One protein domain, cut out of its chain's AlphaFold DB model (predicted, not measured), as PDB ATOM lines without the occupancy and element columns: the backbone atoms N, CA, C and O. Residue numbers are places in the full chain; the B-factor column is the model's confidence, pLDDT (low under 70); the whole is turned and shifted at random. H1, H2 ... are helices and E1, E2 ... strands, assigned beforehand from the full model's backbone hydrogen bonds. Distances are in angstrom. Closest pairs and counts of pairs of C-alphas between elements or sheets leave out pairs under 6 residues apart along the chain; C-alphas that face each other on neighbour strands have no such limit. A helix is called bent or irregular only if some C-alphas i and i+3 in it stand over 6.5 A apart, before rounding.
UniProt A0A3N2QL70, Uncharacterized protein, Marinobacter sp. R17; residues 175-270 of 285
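What this domain is: This is residues 175 to 270 of the 285 residues of an uncharacterized protein of Marinobacter sp. R17 (UniProt A0A3N2QL70). One antiparallel sheet of six strands curls into a small, nearly closed barrel, with the short helix H1 at one end of it. A tail, residues 252 to 270, sticks out far from this body and holds the helix H2. The printed part has 96 residues, with the elements E1 E2 E3 E4 E5 H1 E6 H2 along the chain; the sheet's order is E4 E3 E2 E1 E6 E5, and the class is mixed, helices and strands. The whole is loose, with a radius of gyration of the C-alphas of 15.9 A, and spans 46 by 30 by 22 A, only just elongated.

How they stand to each other: The sheet is strongly twisted and curled like part of a barrel, the way across it turning by 126 degrees. Its inner strand E2, residues 186 to 195, bends by 58 degrees at residue 191. The pairing of E2 is staggered: over residues 187 to 192 it pairs with E1, residues 177 to 182, where N 179 and O 190 are 2.8 A apart, within hydrogen-bond range. Over residues 192 to 195 it pairs with E3, residues 198 to 203, where N 193 and O 200 are 2.8 A apart. E3 has E4, residues 206 to 210, as its antiparallel neighbour at 153 degrees, with N 210 and O 199 at 2.8 A. E1 to E4 form a meander, each strand the antiparallel neighbour of the one before, and each step is a hairpin. On the other side of E1 from E2 is E6, residues 241 to 249, with N 180 and O 247 at 2.8 A. E6 pairs with the edge strand E5, residues 218 to 223, with N 244 and O 220 at 2.8 A. This is a folded sheet, one sheet bent back on itself: E4 and E3 face E1, E6 and E5, with E2 as the hinge. The closest C-alphas of the edge strands E4 and E5, those of Ile 210 and Val 220, are 6.8 A apart. H1, residues 229 to 234, only grazes the sheet with its residues 231 to 234; its closest C-alpha to E2 is that of Leu 231, 6.7 A from that of Thr 186. H2, residues 256 to 268, is not on the sheet, and H1 and H2 are apart. In H1 and H2 every O i to N i+4 pair is within hydrogen-bond range.

Where its parts are: E1 begins at C-alpha 177, (131.619, 160.071, 160.373). E2 is the longest strand, 26.4 A from first to last C-alpha, and E6 measures 22.5 A. E1 is 16.5 A long, E3 16.1 A, E5 16.0 A and E4 12.6 A. H1 is 8.6 A long. H2 is 19.0 A long and ends at C-alpha 268, (147.155, 157.980, 191.197).

The domain as a whole: Residues 252 to 270 stand free; the body without them spans 32 by 23 by 21 A. The two C-alphas farthest apart, those of Ser 196 and Thr 270, are 49.6 A apart. The printed part has no cut and no long link. The mean pLDDT of the printed part is 79.8; residues 212 to 215 and 254 to 270 are under 70.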
ATOM      1  N   PHE A 175     136.236 159.995 155.671       87.31
ATOM      2  CA  PHE A 175     135.103 159.226 156.200       87.31
ATOM      3  C   PHE A 175     133.937 160.161 156.531       87.31
ATOM      4  O   PHE A 175     134.136 161.300 156.943       87.31
ATOM      5  N   ASP A 176     132.706 159.674 156.364       88.62
ATOM      6  CA  ASP A 176     131.491 160.479 156.555       88.62
ATOM      7  C   ASP A 176     131.163 160.720 158.036       88.62
ATOM      8  O   ASP A 176     130.363 161.597 158.368       88.62
ATOM      9  N   GLY A 177     131.753 159.927 158.930       90.12
ATOM     10  CA  GLY A 177     131.619 160.071 160.373       90.12
ATOM     11  C   GLY A 177     132.073 158.829 161.129       90.12
ATOM     12  O   GLY A 177     132.772 157.969 160.589       90.12
ATOM     13  N   LEU A 178     131.642 158.738 162.388       90.94
ATOM     14  CA  LEU A 178     131.925 157.625 163.289       90.94
ATOM     15  C   LEU A 178     130.628 156.908 163.681       90.94
ATOM     16  O   LEU A 178     129.574 157.533 163.827       90.94
ATOM     17  N   LEU A 179     130.721 155.598 163.882       91.69
ATOM     18  CA  LEU A 179     129.680 154.768 164.474       91.69
ATOM     19  C   LEU A 179     130.179 154.193 165.797       91.69
ATOM     20  O   LEU A 179     131.306 153.710 165.875       91.69
ATOM     21  N   HIS A 180     129.316 154.191 166.807       93.06
ATOM     22  CA  HIS A 180     129.450 153.327 167.972       93.06
ATOM     23  C   HIS A 180     128.811 151.981 167.635       93.06
ATOM     24  O   HIS A 180     127.644 151.922 167.243       93.06
ATOM     25  N   ILE A 181     129.609 150.921 167.730       93.62
ATOM     26  CA  ILE A 181     129.222 149.541 167.442       93.62
ATOM     27  C   ILE A 181     129.201 148.781 168.766       93.62
ATOM     28  O   ILE A 181     130.240 148.617 169.406       93.62
ATOM     29  N   ASP A 182     128.020 148.323 169.173       94.19
ATOM     30  CA  ASP A 182     127.772 147.645 170.447       94.19
ATOM     31  C   ASP A 182     127.441 146.161 170.226       94.19
ATOM     32  O   ASP A 182     126.435 145.833 169.599       94.19
ATOM     33  N   PHE A 183     128.281 145.273 170.765       93.75
ATOM     34  CA  PHE A 183     128.151 143.809 170.727       93.75
ATOM     35  C   PHE A 183     127.561 143.230 172.035       93.75
ATOM     36  O   PHE A 183     127.799 142.074 172.388       93.75
ATOM     37  N   GLY A 184     126.861 144.041 172.826       92.19
ATOM     38  CA  GLY A 184     126.299 143.699 174.131       92.19
ATOM     39  C   GLY A 184     127.240 144.023 175.294       92.19
ATOM     40  O   GLY A 184     127.021 144.994 176.022       92.19
ATOM     41  N   ASP A 185     128.262 143.186 175.491       92.31
ATOM     42  CA  ASP A 185     129.235 143.320 176.592       92.31
ATOM     43  C   ASP A 185     130.527 144.034 176.161       92.31
ATOM     44  O   ASP A 185     131.340 144.441 176.988       92.31
ATOM     45  N   THR A 186     130.715 144.241 174.861       95.19
ATOM     46  CA  THR A 186     131.841 145.006 174.325       95.19
ATOM     47  C   THR A 186     131.355 146.001 173.290       95.19
ATOM     48  O   THR A 186     130.331 145.780 172.647       95.19
ATOM     49  N   SER A 187     132.080 147.098 173.120       95.62
ATOM     50  CA  SER A 187     131.769 148.075 172.081       95.62
ATOM     51  C   SER A 187     133.021 148.730 171.519       95.62
ATOM     52  O   SER A 187     134.088 148.673 172.132       95.62
ATOM     53  N   THR A 188     132.890 149.357 170.355       94.69
ATOM     54  CA  THR A 188     133.986 150.076 169.701       94.69
ATOM     55  C   THR A 188     133.491 151.249 168.871       94.69
ATOM     56  O   THR A 188     132.305 151.322 168.540       94.69
ATOM     57  N   ILE A 189     134.399 152.162 168.537       92.44
ATOM     58  CA  ILE A 189     134.159 153.242 167.586       92.44
ATOM     59  C   ILE A 189     134.804 152.888 166.248       92.44
ATOM     60  O   ILE A 189     135.988 152.566 166.185       92.44
ATOM     61  N   ALA A 190     134.033 152.972 165.166       91.44
ATOM     62  CA  ALA A 190     134.515 152.701 163.818       91.44
ATOM     63  C   ALA A 190     134.202 153.867 162.874       91.44
ATOM     64  O   ALA A 190     133.083 154.393 162.905       91.44
ATOM     65  N   PRO A 191     135.140 154.271 162.000       91.25
ATOM     66  CA  PRO A 191     134.822 155.185 160.917       91.25
ATOM     67  C   PRO A 191     133.900 154.504 159.905       91.25
ATOM     68  O   PRO A 191     133.989 153.293 159.667       91.25
ATOM     69  N   PHE A 192     133.030 155.300 159.286       90.12
ATOM     70  CA  PHE A 192     132.129 154.812 158.251       90.12
ATOM     71  C   PHE A 192     132.107 155.698 157.009       90.12
ATOM     72  O   PHE A 192     132.375 156.900 157.056       90.12
ATOM     73  N   ARG A 193     131.736 155.088 155.885       89.81
ATOM     74  CA  ARG A 193     131.457 155.752 154.612       89.81
ATOM     75  C   ARG A 193     130.104 155.320 154.086       89.81
ATOM     76  O   ARG A 193     129.762 154.140 154.106       89.81
ATOM     77  N   LYS A 194     129.343 156.262 153.564       86.25
ATOM     78  CA  LYS A 194     128.112 156.000 152.831       86.25
ATOM     79  C   LYS A 194     128.479 155.450 151.460       86.25
ATOM     80  O   LYS A 194     129.317 156.000 150.749       86.25
ATOM     81  N   SER A 195     127.824 154.368 151.075       83.38
ATOM     82  CA  SER A 195     127.899 153.812 149.728       83.38
ATOM     83  C   SER A 195     126.519 153.848 149.076       83.38
ATOM     84  O   SER A 195     125.510 154.148 149.714       83.38
ATOM     85  N   SER A 196     126.443 153.531 147.783       80.12
ATOM     86  CA  SER A 196     125.157 153.438 147.081       80.12
ATOM     87  C   SER A 196     124.248 152.321 147.609       80.12
ATOM     88  O   SER A 196     123.064 152.313 147.287       80.12
ATOM     89  N   THR A 197     124.792 151.364 148.366       75.69
ATOM     90  CA  THR A 197     124.081 150.167 148.841       75.69
ATOM     91  C   THR A 197     123.981 150.085 150.365       75.69
ATOM     92  O   THR A 197     123.427 149.116 150.873       75.69
ATOM     93  N   GLY A 198     124.506 151.066 151.105       83.25
ATOM     94  CA  GLY A 198     124.498 151.049 152.566       83.25
ATOM     95  C   GLY A 198     125.665 151.824 153.166       83.25
ATOM     96  O   GLY A 198     125.955 152.951 152.758       83.25
ATOM     97  N   ILE A 199     126.324 151.217 154.150       86.94
ATOM     98  CA  ILE A 199     127.440 151.806 154.885       86.94
ATOM     99  C   ILE A 199     128.638 150.854 154.844       86.94
ATOM    100  O   ILE A 199     128.518 149.676 155.158       86.94
ATOM    101  N   GLU A 200     129.800 151.369 154.463       89.06
ATOM    102  CA  GLU A 200     131.087 150.698 154.627       89.06
ATOM    103  C   GLU A 200     131.670 151.113 155.980       89.06
ATOM    104  O   GLU A 200     131.882 152.302 156.215       89.06
ATOM    105  N   ILE A 201     131.928 150.152 156.865       89.19
ATOM    106  CA  ILE A 201     132.669 150.376 158.111       89.19
ATOM    107  C   ILE A 201     134.069 149.788 157.996       89.19
ATOM    108  O   ILE A 201     134.266 148.777 157.317       89.19
ATOM    109  N   GLU A 202     135.034 150.385 158.686       86.50
ATOM    110  CA  GLU A 202     136.380 149.829 158.800       86.50
ATOM    111  C   GLU A 202     136.658 149.380 160.236       86.50
ATOM    112  O   GLU A 202     136.688 150.189 161.162       86.50
ATOM    113  N   LEU A 203     136.881 148.079 160.414       86.44
ATOM    114  CA  LEU A 203     137.267 147.467 161.683       86.44
ATOM    115  C   LEU A 203     138.543 146.655 161.470       86.44
ATOM    116  O   LEU A 203     138.631 145.854 160.539       86.44
ATOM    117  N   SER A 204     139.559 146.880 162.308       79.06
ATOM    118  CA  SER A 204     140.861 146.193 162.206       79.06
ATOM    119  C   SER A 204     141.486 146.237 160.801       79.06
ATOM    120  O   SER A 204     142.064 145.255 160.336       79.06
ATOM    121  N   GLY A 205     141.343 147.367 160.098       77.06
ATOM    122  CA  GLY A 205     141.851 147.551 158.733       77.06
ATOM    123  C   GLY A 205     141.101 146.747 157.662       77.06
ATOM    124  O   GLY A 205     141.548 146.671 156.516       77.06
ATOM    125  N   LYS A 206     139.972 146.124 158.013       82.25
ATOM    126  CA  LYS A 206     139.093 145.411 157.089       82.25
ATOM    127  C   LYS A 206     137.796 146.185 156.904       82.25
ATOM    128  O   LYS A 206     137.208 146.682 157.860       82.25
ATOM    129  N   LYS A 207     137.335 146.238 155.658       85.31
ATOM    130  CA  LYS A 207     136.104 146.927 155.269       85.31
ATOM    131  C   LYS A 207     134.935 145.956 155.264       85.31
ATOM    132  O   LYS A 207     134.957 144.998 154.494       85.31
ATOM    133  N   ALA A 208     133.923 146.218 156.078       81.56
ATOM    134  CA  ALA A 208     132.656 145.500 156.033       81.56
ATOM    135  C   ALA A 208     131.595 146.393 155.385       81.56
ATOM    136  O   ALA A 208     131.374 147.522 155.821       81.56
ATOM    137  N   ASN A 209     130.940 145.885 154.339       82.88
ATOM    138  CA  ASN A 209     129.778 146.538 153.748       82.88
ATOM    139  C   ASN A 209     128.524 146.046 154.458       82.88
ATOM    140  O   ASN A 209     128.240 144.852 154.469       82.88
ATOM    141  N   ILE A 210     127.788 146.986 155.030       77.31
ATOM    142  CA  ILE A 210     126.593 146.739 155.814       77.31
ATOM    143  C   ILE A 210     125.417 147.356 155.072       77.31
ATOM    144  O   ILE A 210     125.399 148.556 154.782       77.31
ATOM    145  N   GLU A 211     124.412 146.535 154.786       75.44
ATOM    146  CA  GLU A 211     123.114 147.036 154.355       75.44
ATOM    147  C   GLU A 211     122.463 147.752 155.542       75.44
ATOM    148  O   GLU A 211     122.051 147.131 156.518       75.44
ATOM    149  N   ALA A 212     122.408 149.079 155.485       66.19
ATOM    150  CA  ALA A 212     121.791 149.891 156.522       66.19
ATOM    151  C   ALA A 212     120.451 150.426 156.014       66.19
ATOM    152  O   ALA A 212     120.384 151.090 154.978       66.19
ATOM    153  N   THR A 213     119.379 150.152 156.757       60.59
ATOM    154  CA  THR A 213     118.068 150.776 156.555       60.59
ATOM    155  C   THR A 213     117.637 151.434 157.866       60.59
ATOM    156  O   THR A 213     117.616 150.781 158.905       60.59
ATOM    157  N   GLY A 214     117.337 152.736 157.838       61.69
ATOM    158  CA  GLY A 214     116.934 153.513 159.018       61.69
ATOM    159  C   GLY A 214     117.844 154.708 159.327       61.69
ATOM    160  O   GLY A 214     118.942 154.828 158.789       61.69
ATOM    161  N   ASP A 215     117.356 155.598 160.196       64.38
ATOM    162  CA  ASP A 215     117.882 156.968 160.295       64.38
ATOM    163  C   ASP A 215     118.801 157.212 161.511       64.38
ATOM    164  O   ASP A 215     119.554 158.184 161.512       64.38
ATOM    165  N   SER A 216     118.758 156.371 162.557       74.69
ATOM    166  CA  SER A 216     119.448 156.666 163.834       74.69
ATOM    167  C   SER A 216     120.100 155.481 164.549       74.69
ATOM    168  O   SER A 216     121.000 155.682 165.356       74.69
ATOM    169  N   SER A 217     119.646 154.255 164.304       82.62
ATOM    170  CA  SER A 217     120.216 153.034 164.877       82.62
ATOM    171  C   SER A 217     119.823 151.870 163.989       82.62
ATOM    172  O   SER A 217     118.674 151.806 163.550       82.62
ATOM    173  N   PHE A 218     120.742 150.946 163.746       85.19
ATOM    174  CA  PHE A 218     120.465 149.763 162.939       85.19
ATOM    175  C   PHE A 218     121.229 148.552 163.476       85.19
ATOM    176  O   PHE A 218     122.277 148.687 164.108       85.19
ATOM    177  N   ILE A 219     120.643 147.375 163.270       87.25
ATOM    178  CA  ILE A 219     121.226 146.093 163.661       87.25
ATOM    179  C   ILE A 219     122.090 145.602 162.506       87.25
ATOM    180  O   ILE A 219     121.682 145.692 161.347       87.25
ATOM    181  N   VAL A 220     123.283 145.117 162.825       87.00
ATOM    182  CA  VAL A 220     124.277 144.682 161.848       87.00
ATOM    183  C   VAL A 220     124.858 143.342 162.260       87.00
ATOM    184  O   VAL A 220     125.209 143.152 163.419       87.00
ATOM    185  N   ASP A 221     125.001 142.428 161.309       89.06
ATOM    186  CA  ASP A 221     125.752 141.194 161.519       89.06
ATOM    187  C   ASP A 221     127.195 141.403 161.064       89.06
ATOM    188  O   ASP A 221     127.473 141.566 159.874       89.06
ATOM    189  N   ILE A 222     128.132 141.400 162.013       89.56
ATOM    190  CA  ILE A 222     129.558 141.588 161.731       89.56
ATOM    191  C   ILE A 222     130.253 140.227 161.807       89.56
ATOM    192  O   ILE A 222     130.262 139.600 162.872       89.56
ATOM    193  N   PRO A 223     130.864 139.735 160.712       90.81
ATOM    194  CA  PRO A 223     131.639 138.503 160.765       90.81
ATOM    195  C   PRO A 223     132.825 138.649 161.724       90.81
ATOM    196  O   PRO A 223     133.511 139.675 161.733       90.81
ATOM    197  N   LEU A 224     133.106 137.604 162.505       91.12
ATOM    198  CA  LEU A 224     134.129 137.628 163.554       91.12
ATOM    199  C   LEU A 224     135.500 138.083 163.033       91.12
ATOM    200  O   LEU A 224     136.254 138.737 163.742       91.12
ATOM    201  N   GLU A 225     135.835 137.777 161.781       91.00
ATOM    202  CA  GLU A 225     137.109 138.157 161.172       91.00
ATOM    203  C   GLU A 225     137.349 139.672 161.054       91.00
ATOM    204  O   GLU A 225     138.507 140.060 160.878       91.00
ATOM    205  N   TYR A 226     136.299 140.498 161.137       90.62
ATOM    206  CA  TYR A 226     136.382 141.964 161.154       90.62
ATOM    207  C   TYR A 226     136.560 142.519 162.569       90.62
ATOM    208  O   TYR A 226     137.021 143.641 162.724       90.62
ATOM    209  N   VAL A 227     136.222 141.749 163.605       91.62
ATOM    210  CA  VAL A 227     136.314 142.204 164.996       91.62
ATOM    211  C   VAL A 227     137.788 142.217 165.451       91.62
ATOM    212  O   VAL A 227     138.504 141.239 165.196       91.62
ATOM    213  N   PRO A 228     138.257 143.265 166.153       90.94
ATOM    214  CA  PRO A 228     139.578 143.288 166.782       90.94
ATOM    215  C   PRO A 228     139.813 142.114 167.734       90.94
ATOM    216  O   PRO A 228     138.946 141.770 168.536       90.94
ATOM    217  N   ASP A 229     141.006 141.514 167.698       92.44
ATOM    218  CA  ASP A 229     141.340 140.348 168.533       92.44
ATOM    219  C   ASP A 229     141.234 140.621 170.038       92.44
ATOM    220  O   ASP A 229     140.850 139.733 170.803       92.44
ATOM    221  N   SER A 230     141.514 141.856 170.455       93.06
ATOM    222  CA  SER A 230     141.264 142.335 171.814       93.06
ATOM    223  C   SER A 230     139.793 142.222 172.195       93.06
ATOM    224  O   SER A 230     139.472 141.620 173.214       93.06
ATOM    225  N   LEU A 231     138.887 142.730 171.360       93.56
ATOM    226  CA  LEU A 231     137.448 142.669 171.606       93.56
ATOM    227  C   LEU A 231     136.919 141.240 171.563       93.56
ATOM    228  O   LEU A 231     136.076 140.887 172.384       93.56
ATOM    229  N   LYS A 232     137.461 140.387 170.682       93.88
ATOM    230  CA  LYS A 232     137.108 138.961 170.675       93.88
ATOM    231  C   LYS A 232     137.406 138.306 172.012       93.88
ATOM    232  O   LYS A 232     136.585 137.564 172.538       93.88
ATOM    233  N   PHE A 233     138.591 138.580 172.550       94.38
ATOM    234  CA  PHE A 233     139.011 138.058 173.839       94.38
ATOM    235  C   PHE A 233     138.170 138.628 174.987       94.38
ATOM    236  O   PHE A 233     137.591 137.873 175.765       94.38
ATOM    237  N   LEU A 234     138.042 139.953 175.063       93.38
ATOM    238  CA  LEU A 234     137.307 140.623 176.136       93.38
ATOM    239  C   LEU A 234     135.813 140.249 176.133       93.38
ATOM    240  O   LEU A 234     135.231 140.051 177.199       93.38
ATOM    241  N   GLY A 235     135.217 140.063 174.952       92.31
ATOM    242  CA  GLY A 235     133.802 139.735 174.757       92.31
ATOM    243  C   GLY A 235     133.458 138.251 174.634       92.31
ATOM    244  O   GLY A 235     132.321 137.945 174.295       92.31
ATOM    245  N   ASP A 236     134.403 137.329 174.861       92.75
ATOM    246  CA  ASP A 236     134.207 135.876 174.666       92.75
ATOM    247  C   ASP A 236     133.678 135.486 173.272       92.75
ATOM    248  O   ASP A 236     132.902 134.536 173.120       92.75
ATOM    249  N   MET A 237     134.106 136.200 172.230       93.25
ATOM    250  CA  MET A 237     133.679 135.932 170.860       93.25
ATOM    251  C   MET A 237     134.509 134.796 170.249       93.25
ATOM    252  O   MET A 237     135.735 134.891 170.150       93.25
ATOM    253  N   LYS A 238     133.848 133.710 169.839       91.44
ATOM    254  CA  LYS A 238     134.482 132.436 169.464       91.44
ATOM    255  C   LYS A 238     134.343 132.083 167.988       91.44
ATOM    256  O   LYS A 238     135.328 131.655 167.395       91.44
ATOM    257  N   GLU A 239     133.163 132.246 167.390       90.94
ATOM    258  CA  GLU A 239     132.922 131.815 166.006       90.94
ATOM    259  C   GLU A 239     131.758 132.552 165.330       90.94
ATOM    260  O   GLU A 239     130.903 133.125 165.995       90.94
ATOM    261  N   GLY A 240     131.727 132.511 163.993       90.69
ATOM    262  CA  GLY A 240     130.603 132.990 163.185       90.69
ATOM    263  C   GLY A 240     130.560 134.507 162.982       90.69
ATOM    264  O   GLY A 240     131.567 135.138 162.653       90.69
ATOM    265  N   SER A 241     129.364 135.071 163.127       90.06
ATOM    266  CA  SER A 241     129.080 136.505 163.100       90.06
ATOM    267  C   SER A 241     128.402 136.916 164.399       90.06
ATOM    268  O   SER A 241     127.760 136.100 165.059       90.06
ATOM    269  N   TYR A 242     128.554 138.185 164.754       91.69
ATOM    270  CA  TYR A 242     127.962 138.762 165.949       91.69
ATOM    271  C   TYR A 242     127.002 139.868 165.545       91.69
ATOM    272  O   TYR A 242     127.377 140.775 164.798       91.69
ATOM    273  N   GLU A 243     125.780 139.772 166.058       91.69
ATOM    274  CA  GLU A 243     124.809 140.850 165.977       91.69
ATOM    275  C   GLU A 243     125.329 142.026 166.810       91.69
ATOM    276  O   GLU A 243     125.706 141.865 167.976       91.69
ATOM    277  N   ALA A 244     125.368 143.206 166.206       92.19
ATOM    278  CA  ALA A 244     125.740 144.442 166.862       92.19
ATOM    279  C   ALA A 244     124.709 145.532 166.581       92.19
ATOM    280  O   ALA A 244     124.058 145.562 165.536       92.19
ATOM    281  N   THR A 245     124.582 146.465 167.516       92.12
ATOM    282  CA  THR A 245     123.837 147.705 167.293       92.12
ATOM    283  C   THR A 245     124.814 148.787 166.860       92.12
ATOM    284  O   THR A 245     125.757 149.091 167.586       92.12
ATOM    285  N   ALA A 246     124.587 149.378 165.690       90.94
ATOM    286  CA  ALA A 246     125.361 150.504 165.189       90.94
ATOM    287  C   ALA A 246     124.568 151.806 165.352       90.94
ATOM    288  O   ALA A 246     123.418 151.906 164.910       90.94
ATOM    289  N   THR A 247     125.190 152.814 165.964       91.19
ATOM    290  CA  THR A 247     124.604 154.148 166.165       91.19
ATOM    291  C   THR A 247     125.590 155.246 165.761       91.19
ATOM    292  O   THR A 247     126.790 155.091 165.988       91.19
ATOM    293  N   PRO A 248     125.141 156.360 165.151       89.94
ATOM    294  CA  PRO A 248     125.998 157.515 164.906       89.94
ATOM    295  C   PRO A 248     126.661 158.004 166.192       89.94
ATOM    296  O   PRO A 248     125.984 158.244 167.193       89.94
ATOM    297  N   TYR A 249     127.978 158.184 166.147       89.00
ATOM    298  CA  TYR A 249     128.771 158.649 167.275       89.00
ATOM    299  C   TYR A 249     129.316 160.051 167.015       89.00
ATOM    300  O   TYR A 249     129.770 160.378 165.919       89.00
ATOM    301  N   SER A 250     129.266 160.888 168.045       85.12
ATOM    302  CA  SER A 250     129.904 162.202 168.067       85.12
ATOM    303  C   SER A 250     130.889 162.219 169.220       85.12
ATOM    304  O   SER A 250     130.499 161.937 170.353       85.12
ATOM    305  N   GLU A 251     132.150 162.542 168.937       79.50
ATOM    306  CA  GLU A 251     133.158 162.627 169.989       79.50
ATOM    307  C   GLU A 251     132.736 163.667 171.041       79.50
ATOM    308  O   GLU A 251     132.347 164.789 170.685       79.50
ATOM    309  N   PRO A 252     132.793 163.326 172.339       72.75
ATOM    310  CA  PRO A 252     132.499 164.280 173.391       72.75
ATOM    311  C   PRO A 252     133.525 165.416 173.364       72.75
ATOM    312  O   PRO A 252     134.733 165.192 173.289       72.75
ATOM    313  N   VAL A 253     133.046 166.656 173.471       71.38
ATOM    314  CA  VAL A 253     133.925 167.820 173.624       71.38
ATOM    315  C   VAL A 253     134.571 167.748 175.007       71.38
ATOM    316  O   VAL A 253     133.910 167.987 176.019       71.38
ATOM    317  N   ILE A 254     135.860 167.412 175.058       63.16
ATOM    318  CA  ILE A 254     136.622 167.379 176.310       63.16
ATOM    319  C   ILE A 254     136.823 168.821 176.782       63.16
ATOM    320  O   ILE A 254     137.561 169.598 176.174       63.16
ATOM    321  N   THR A 255     136.150 169.196 177.868       68.94
ATOM    322  CA  THR A 255     136.373 170.484 178.530       68.94
ATOM    323  C   THR A 255     137.632 170.429 179.399       68.94
ATOM    324  O   THR A 255     138.100 169.358 179.788       68.94
ATOM    325  N   GLN A 256     138.190 171.592 179.740       53.38
ATOM    326  CA  GLN A 256     139.388 171.686 180.581       53.38
ATOM    327  C   GLN A 256     139.177 171.082 181.987       53.38
ATOM    328  O   GLN A 256     140.102 170.500 182.543       53.38
ATOM    329  N   GLU A 257     137.955 171.157 182.526       57.31
ATOM    330  CA  GLU A 257     137.566 170.501 183.784       57.31
ATOM    331  C   GLU A 257     137.571 168.968 183.670       57.31
ATOM    332  O   GLU A 257     138.076 168.293 184.566       57.31
ATOM    333  N   LEU A 258     137.078 168.412 182.554       56.59
ATOM    334  CA  LEU A 258     137.145 166.971 182.284       56.59
ATOM    335  C   LEU A 258     138.604 166.506 182.176       56.59
ATOM    336  O   LEU A 258     138.969 165.513 182.793       56.59
ATOM    337  N   ALA A 259     139.453 167.251 181.460       53.72
ATOM    338  CA  ALA A 259     140.874 166.927 181.303       53.72
ATOM    339  C   ALA A 259     141.648 166.910 182.638       53.72
ATOM    340  O   ALA A 259     142.482 166.034 182.850       53.72
ATOM    341  N   GLN A 260     141.350 167.831 183.560       50.06
ATOM    342  CA  GLN A 260     141.970 167.847 184.892       50.06
ATOM    343  C   GLN A 260     141.535 166.658 185.758       50.06
ATOM    344  O   GLN A 260     142.361 166.114 186.488       50.06
ATOM    345  N   ALA A 261     140.279 166.213 185.651       55.38
ATOM    346  CA  ALA A 261     139.833 164.989 186.318       55.38
ATOM    347  C   ALA A 261     140.604 163.753 185.808       55.38
ATOM    348  O   ALA A 261     141.015 162.918 186.611       55.38
ATOM    349  N   TYR A 262     140.886 163.687 184.498       50.47
ATOM    350  CA  TYR A 262     141.701 162.625 183.894       50.47
ATOM    351  C   TYR A 262     143.154 162.610 184.383       50.47
ATOM    352  O   TYR A 262     143.689 161.538 184.657       50.47
ATOM    353  N   GLU A 263     143.807 163.772 184.487       43.34
ATOM    354  CA  GLU A 263     145.202 163.844 184.949       43.34
ATOM    355  C   GLU A 263     145.346 163.441 186.421       43.34
ATOM    356  O   GLU A 263     146.301 162.746 186.768       43.34
ATOM    357  N   VAL A 264     144.399 163.821 187.284       39.69
ATOM    358  CA  VAL A 264     144.443 163.462 188.711       39.69
ATOM    359  C   VAL A 264     144.273 161.950 188.906       39.69
ATOM    360  O   VAL A 264     145.057 161.350 189.639       39.69
ATOM    361  N   GLU A 265     143.332 161.308 188.204       41.97
ATOM    362  CA  GLU A 265     143.127 159.852 188.303       41.97
ATOM    363  C   GLU A 265     144.271 159.041 187.660       41.97
ATOM    364  O   GLU A 265     144.672 158.003 188.190       41.97
ATOM    365  N   ALA A 266     144.856 159.512 186.550       31.83
ATOM    366  CA  ALA A 266     145.985 158.838 185.899       31.83
ATOM    367  C   ALA A 266     147.282 158.897 186.727       31.83
ATOM    368  O   ALA A 266     148.068 157.951 186.699       31.83
ATOM    369  N   VAL A 267     147.507 159.982 187.480       34.34
ATOM    370  CA  VAL A 267     148.671 160.131 188.372       34.34
ATOM    371  C   VAL A 267     148.565 159.226 189.607       34.34
ATOM    372  O   VAL A 267     149.587 158.738 190.091       34.34
ATOM    373  N   GLU A 268     147.354 158.939 190.098       33.41
ATOM    374  CA  GLU A 268     147.155 157.980 191.197       33.41
ATOM    375  C   GLU A 268     147.327 156.512 190.757       33.41
ATOM    376  O   GLU A 268     147.728 155.664 191.559       33.41
ATOM    377  N   MET A 269     147.140 156.199 189.469       29.64
ATOM    378  CA  MET A 269     147.434 154.883 188.889       29.64
ATOM    379  C   MET A 269     148.921 154.746 188.538       29.64
ATOM    380  O   MET A 269     149.327 154.741 187.377       29.64
ATOM    381  N   THR A 270     149.771 154.597 189.557       26.09
ATOM    382  CA  THR A 270     151.189 154.274 189.336       26.09
ATOM    383  C   THR A 270     151.319 152.846 188.796       26.09
ATOM    384  O   THR A 270     151.309 151.877 189.554       26.09
TER     385      THR A 270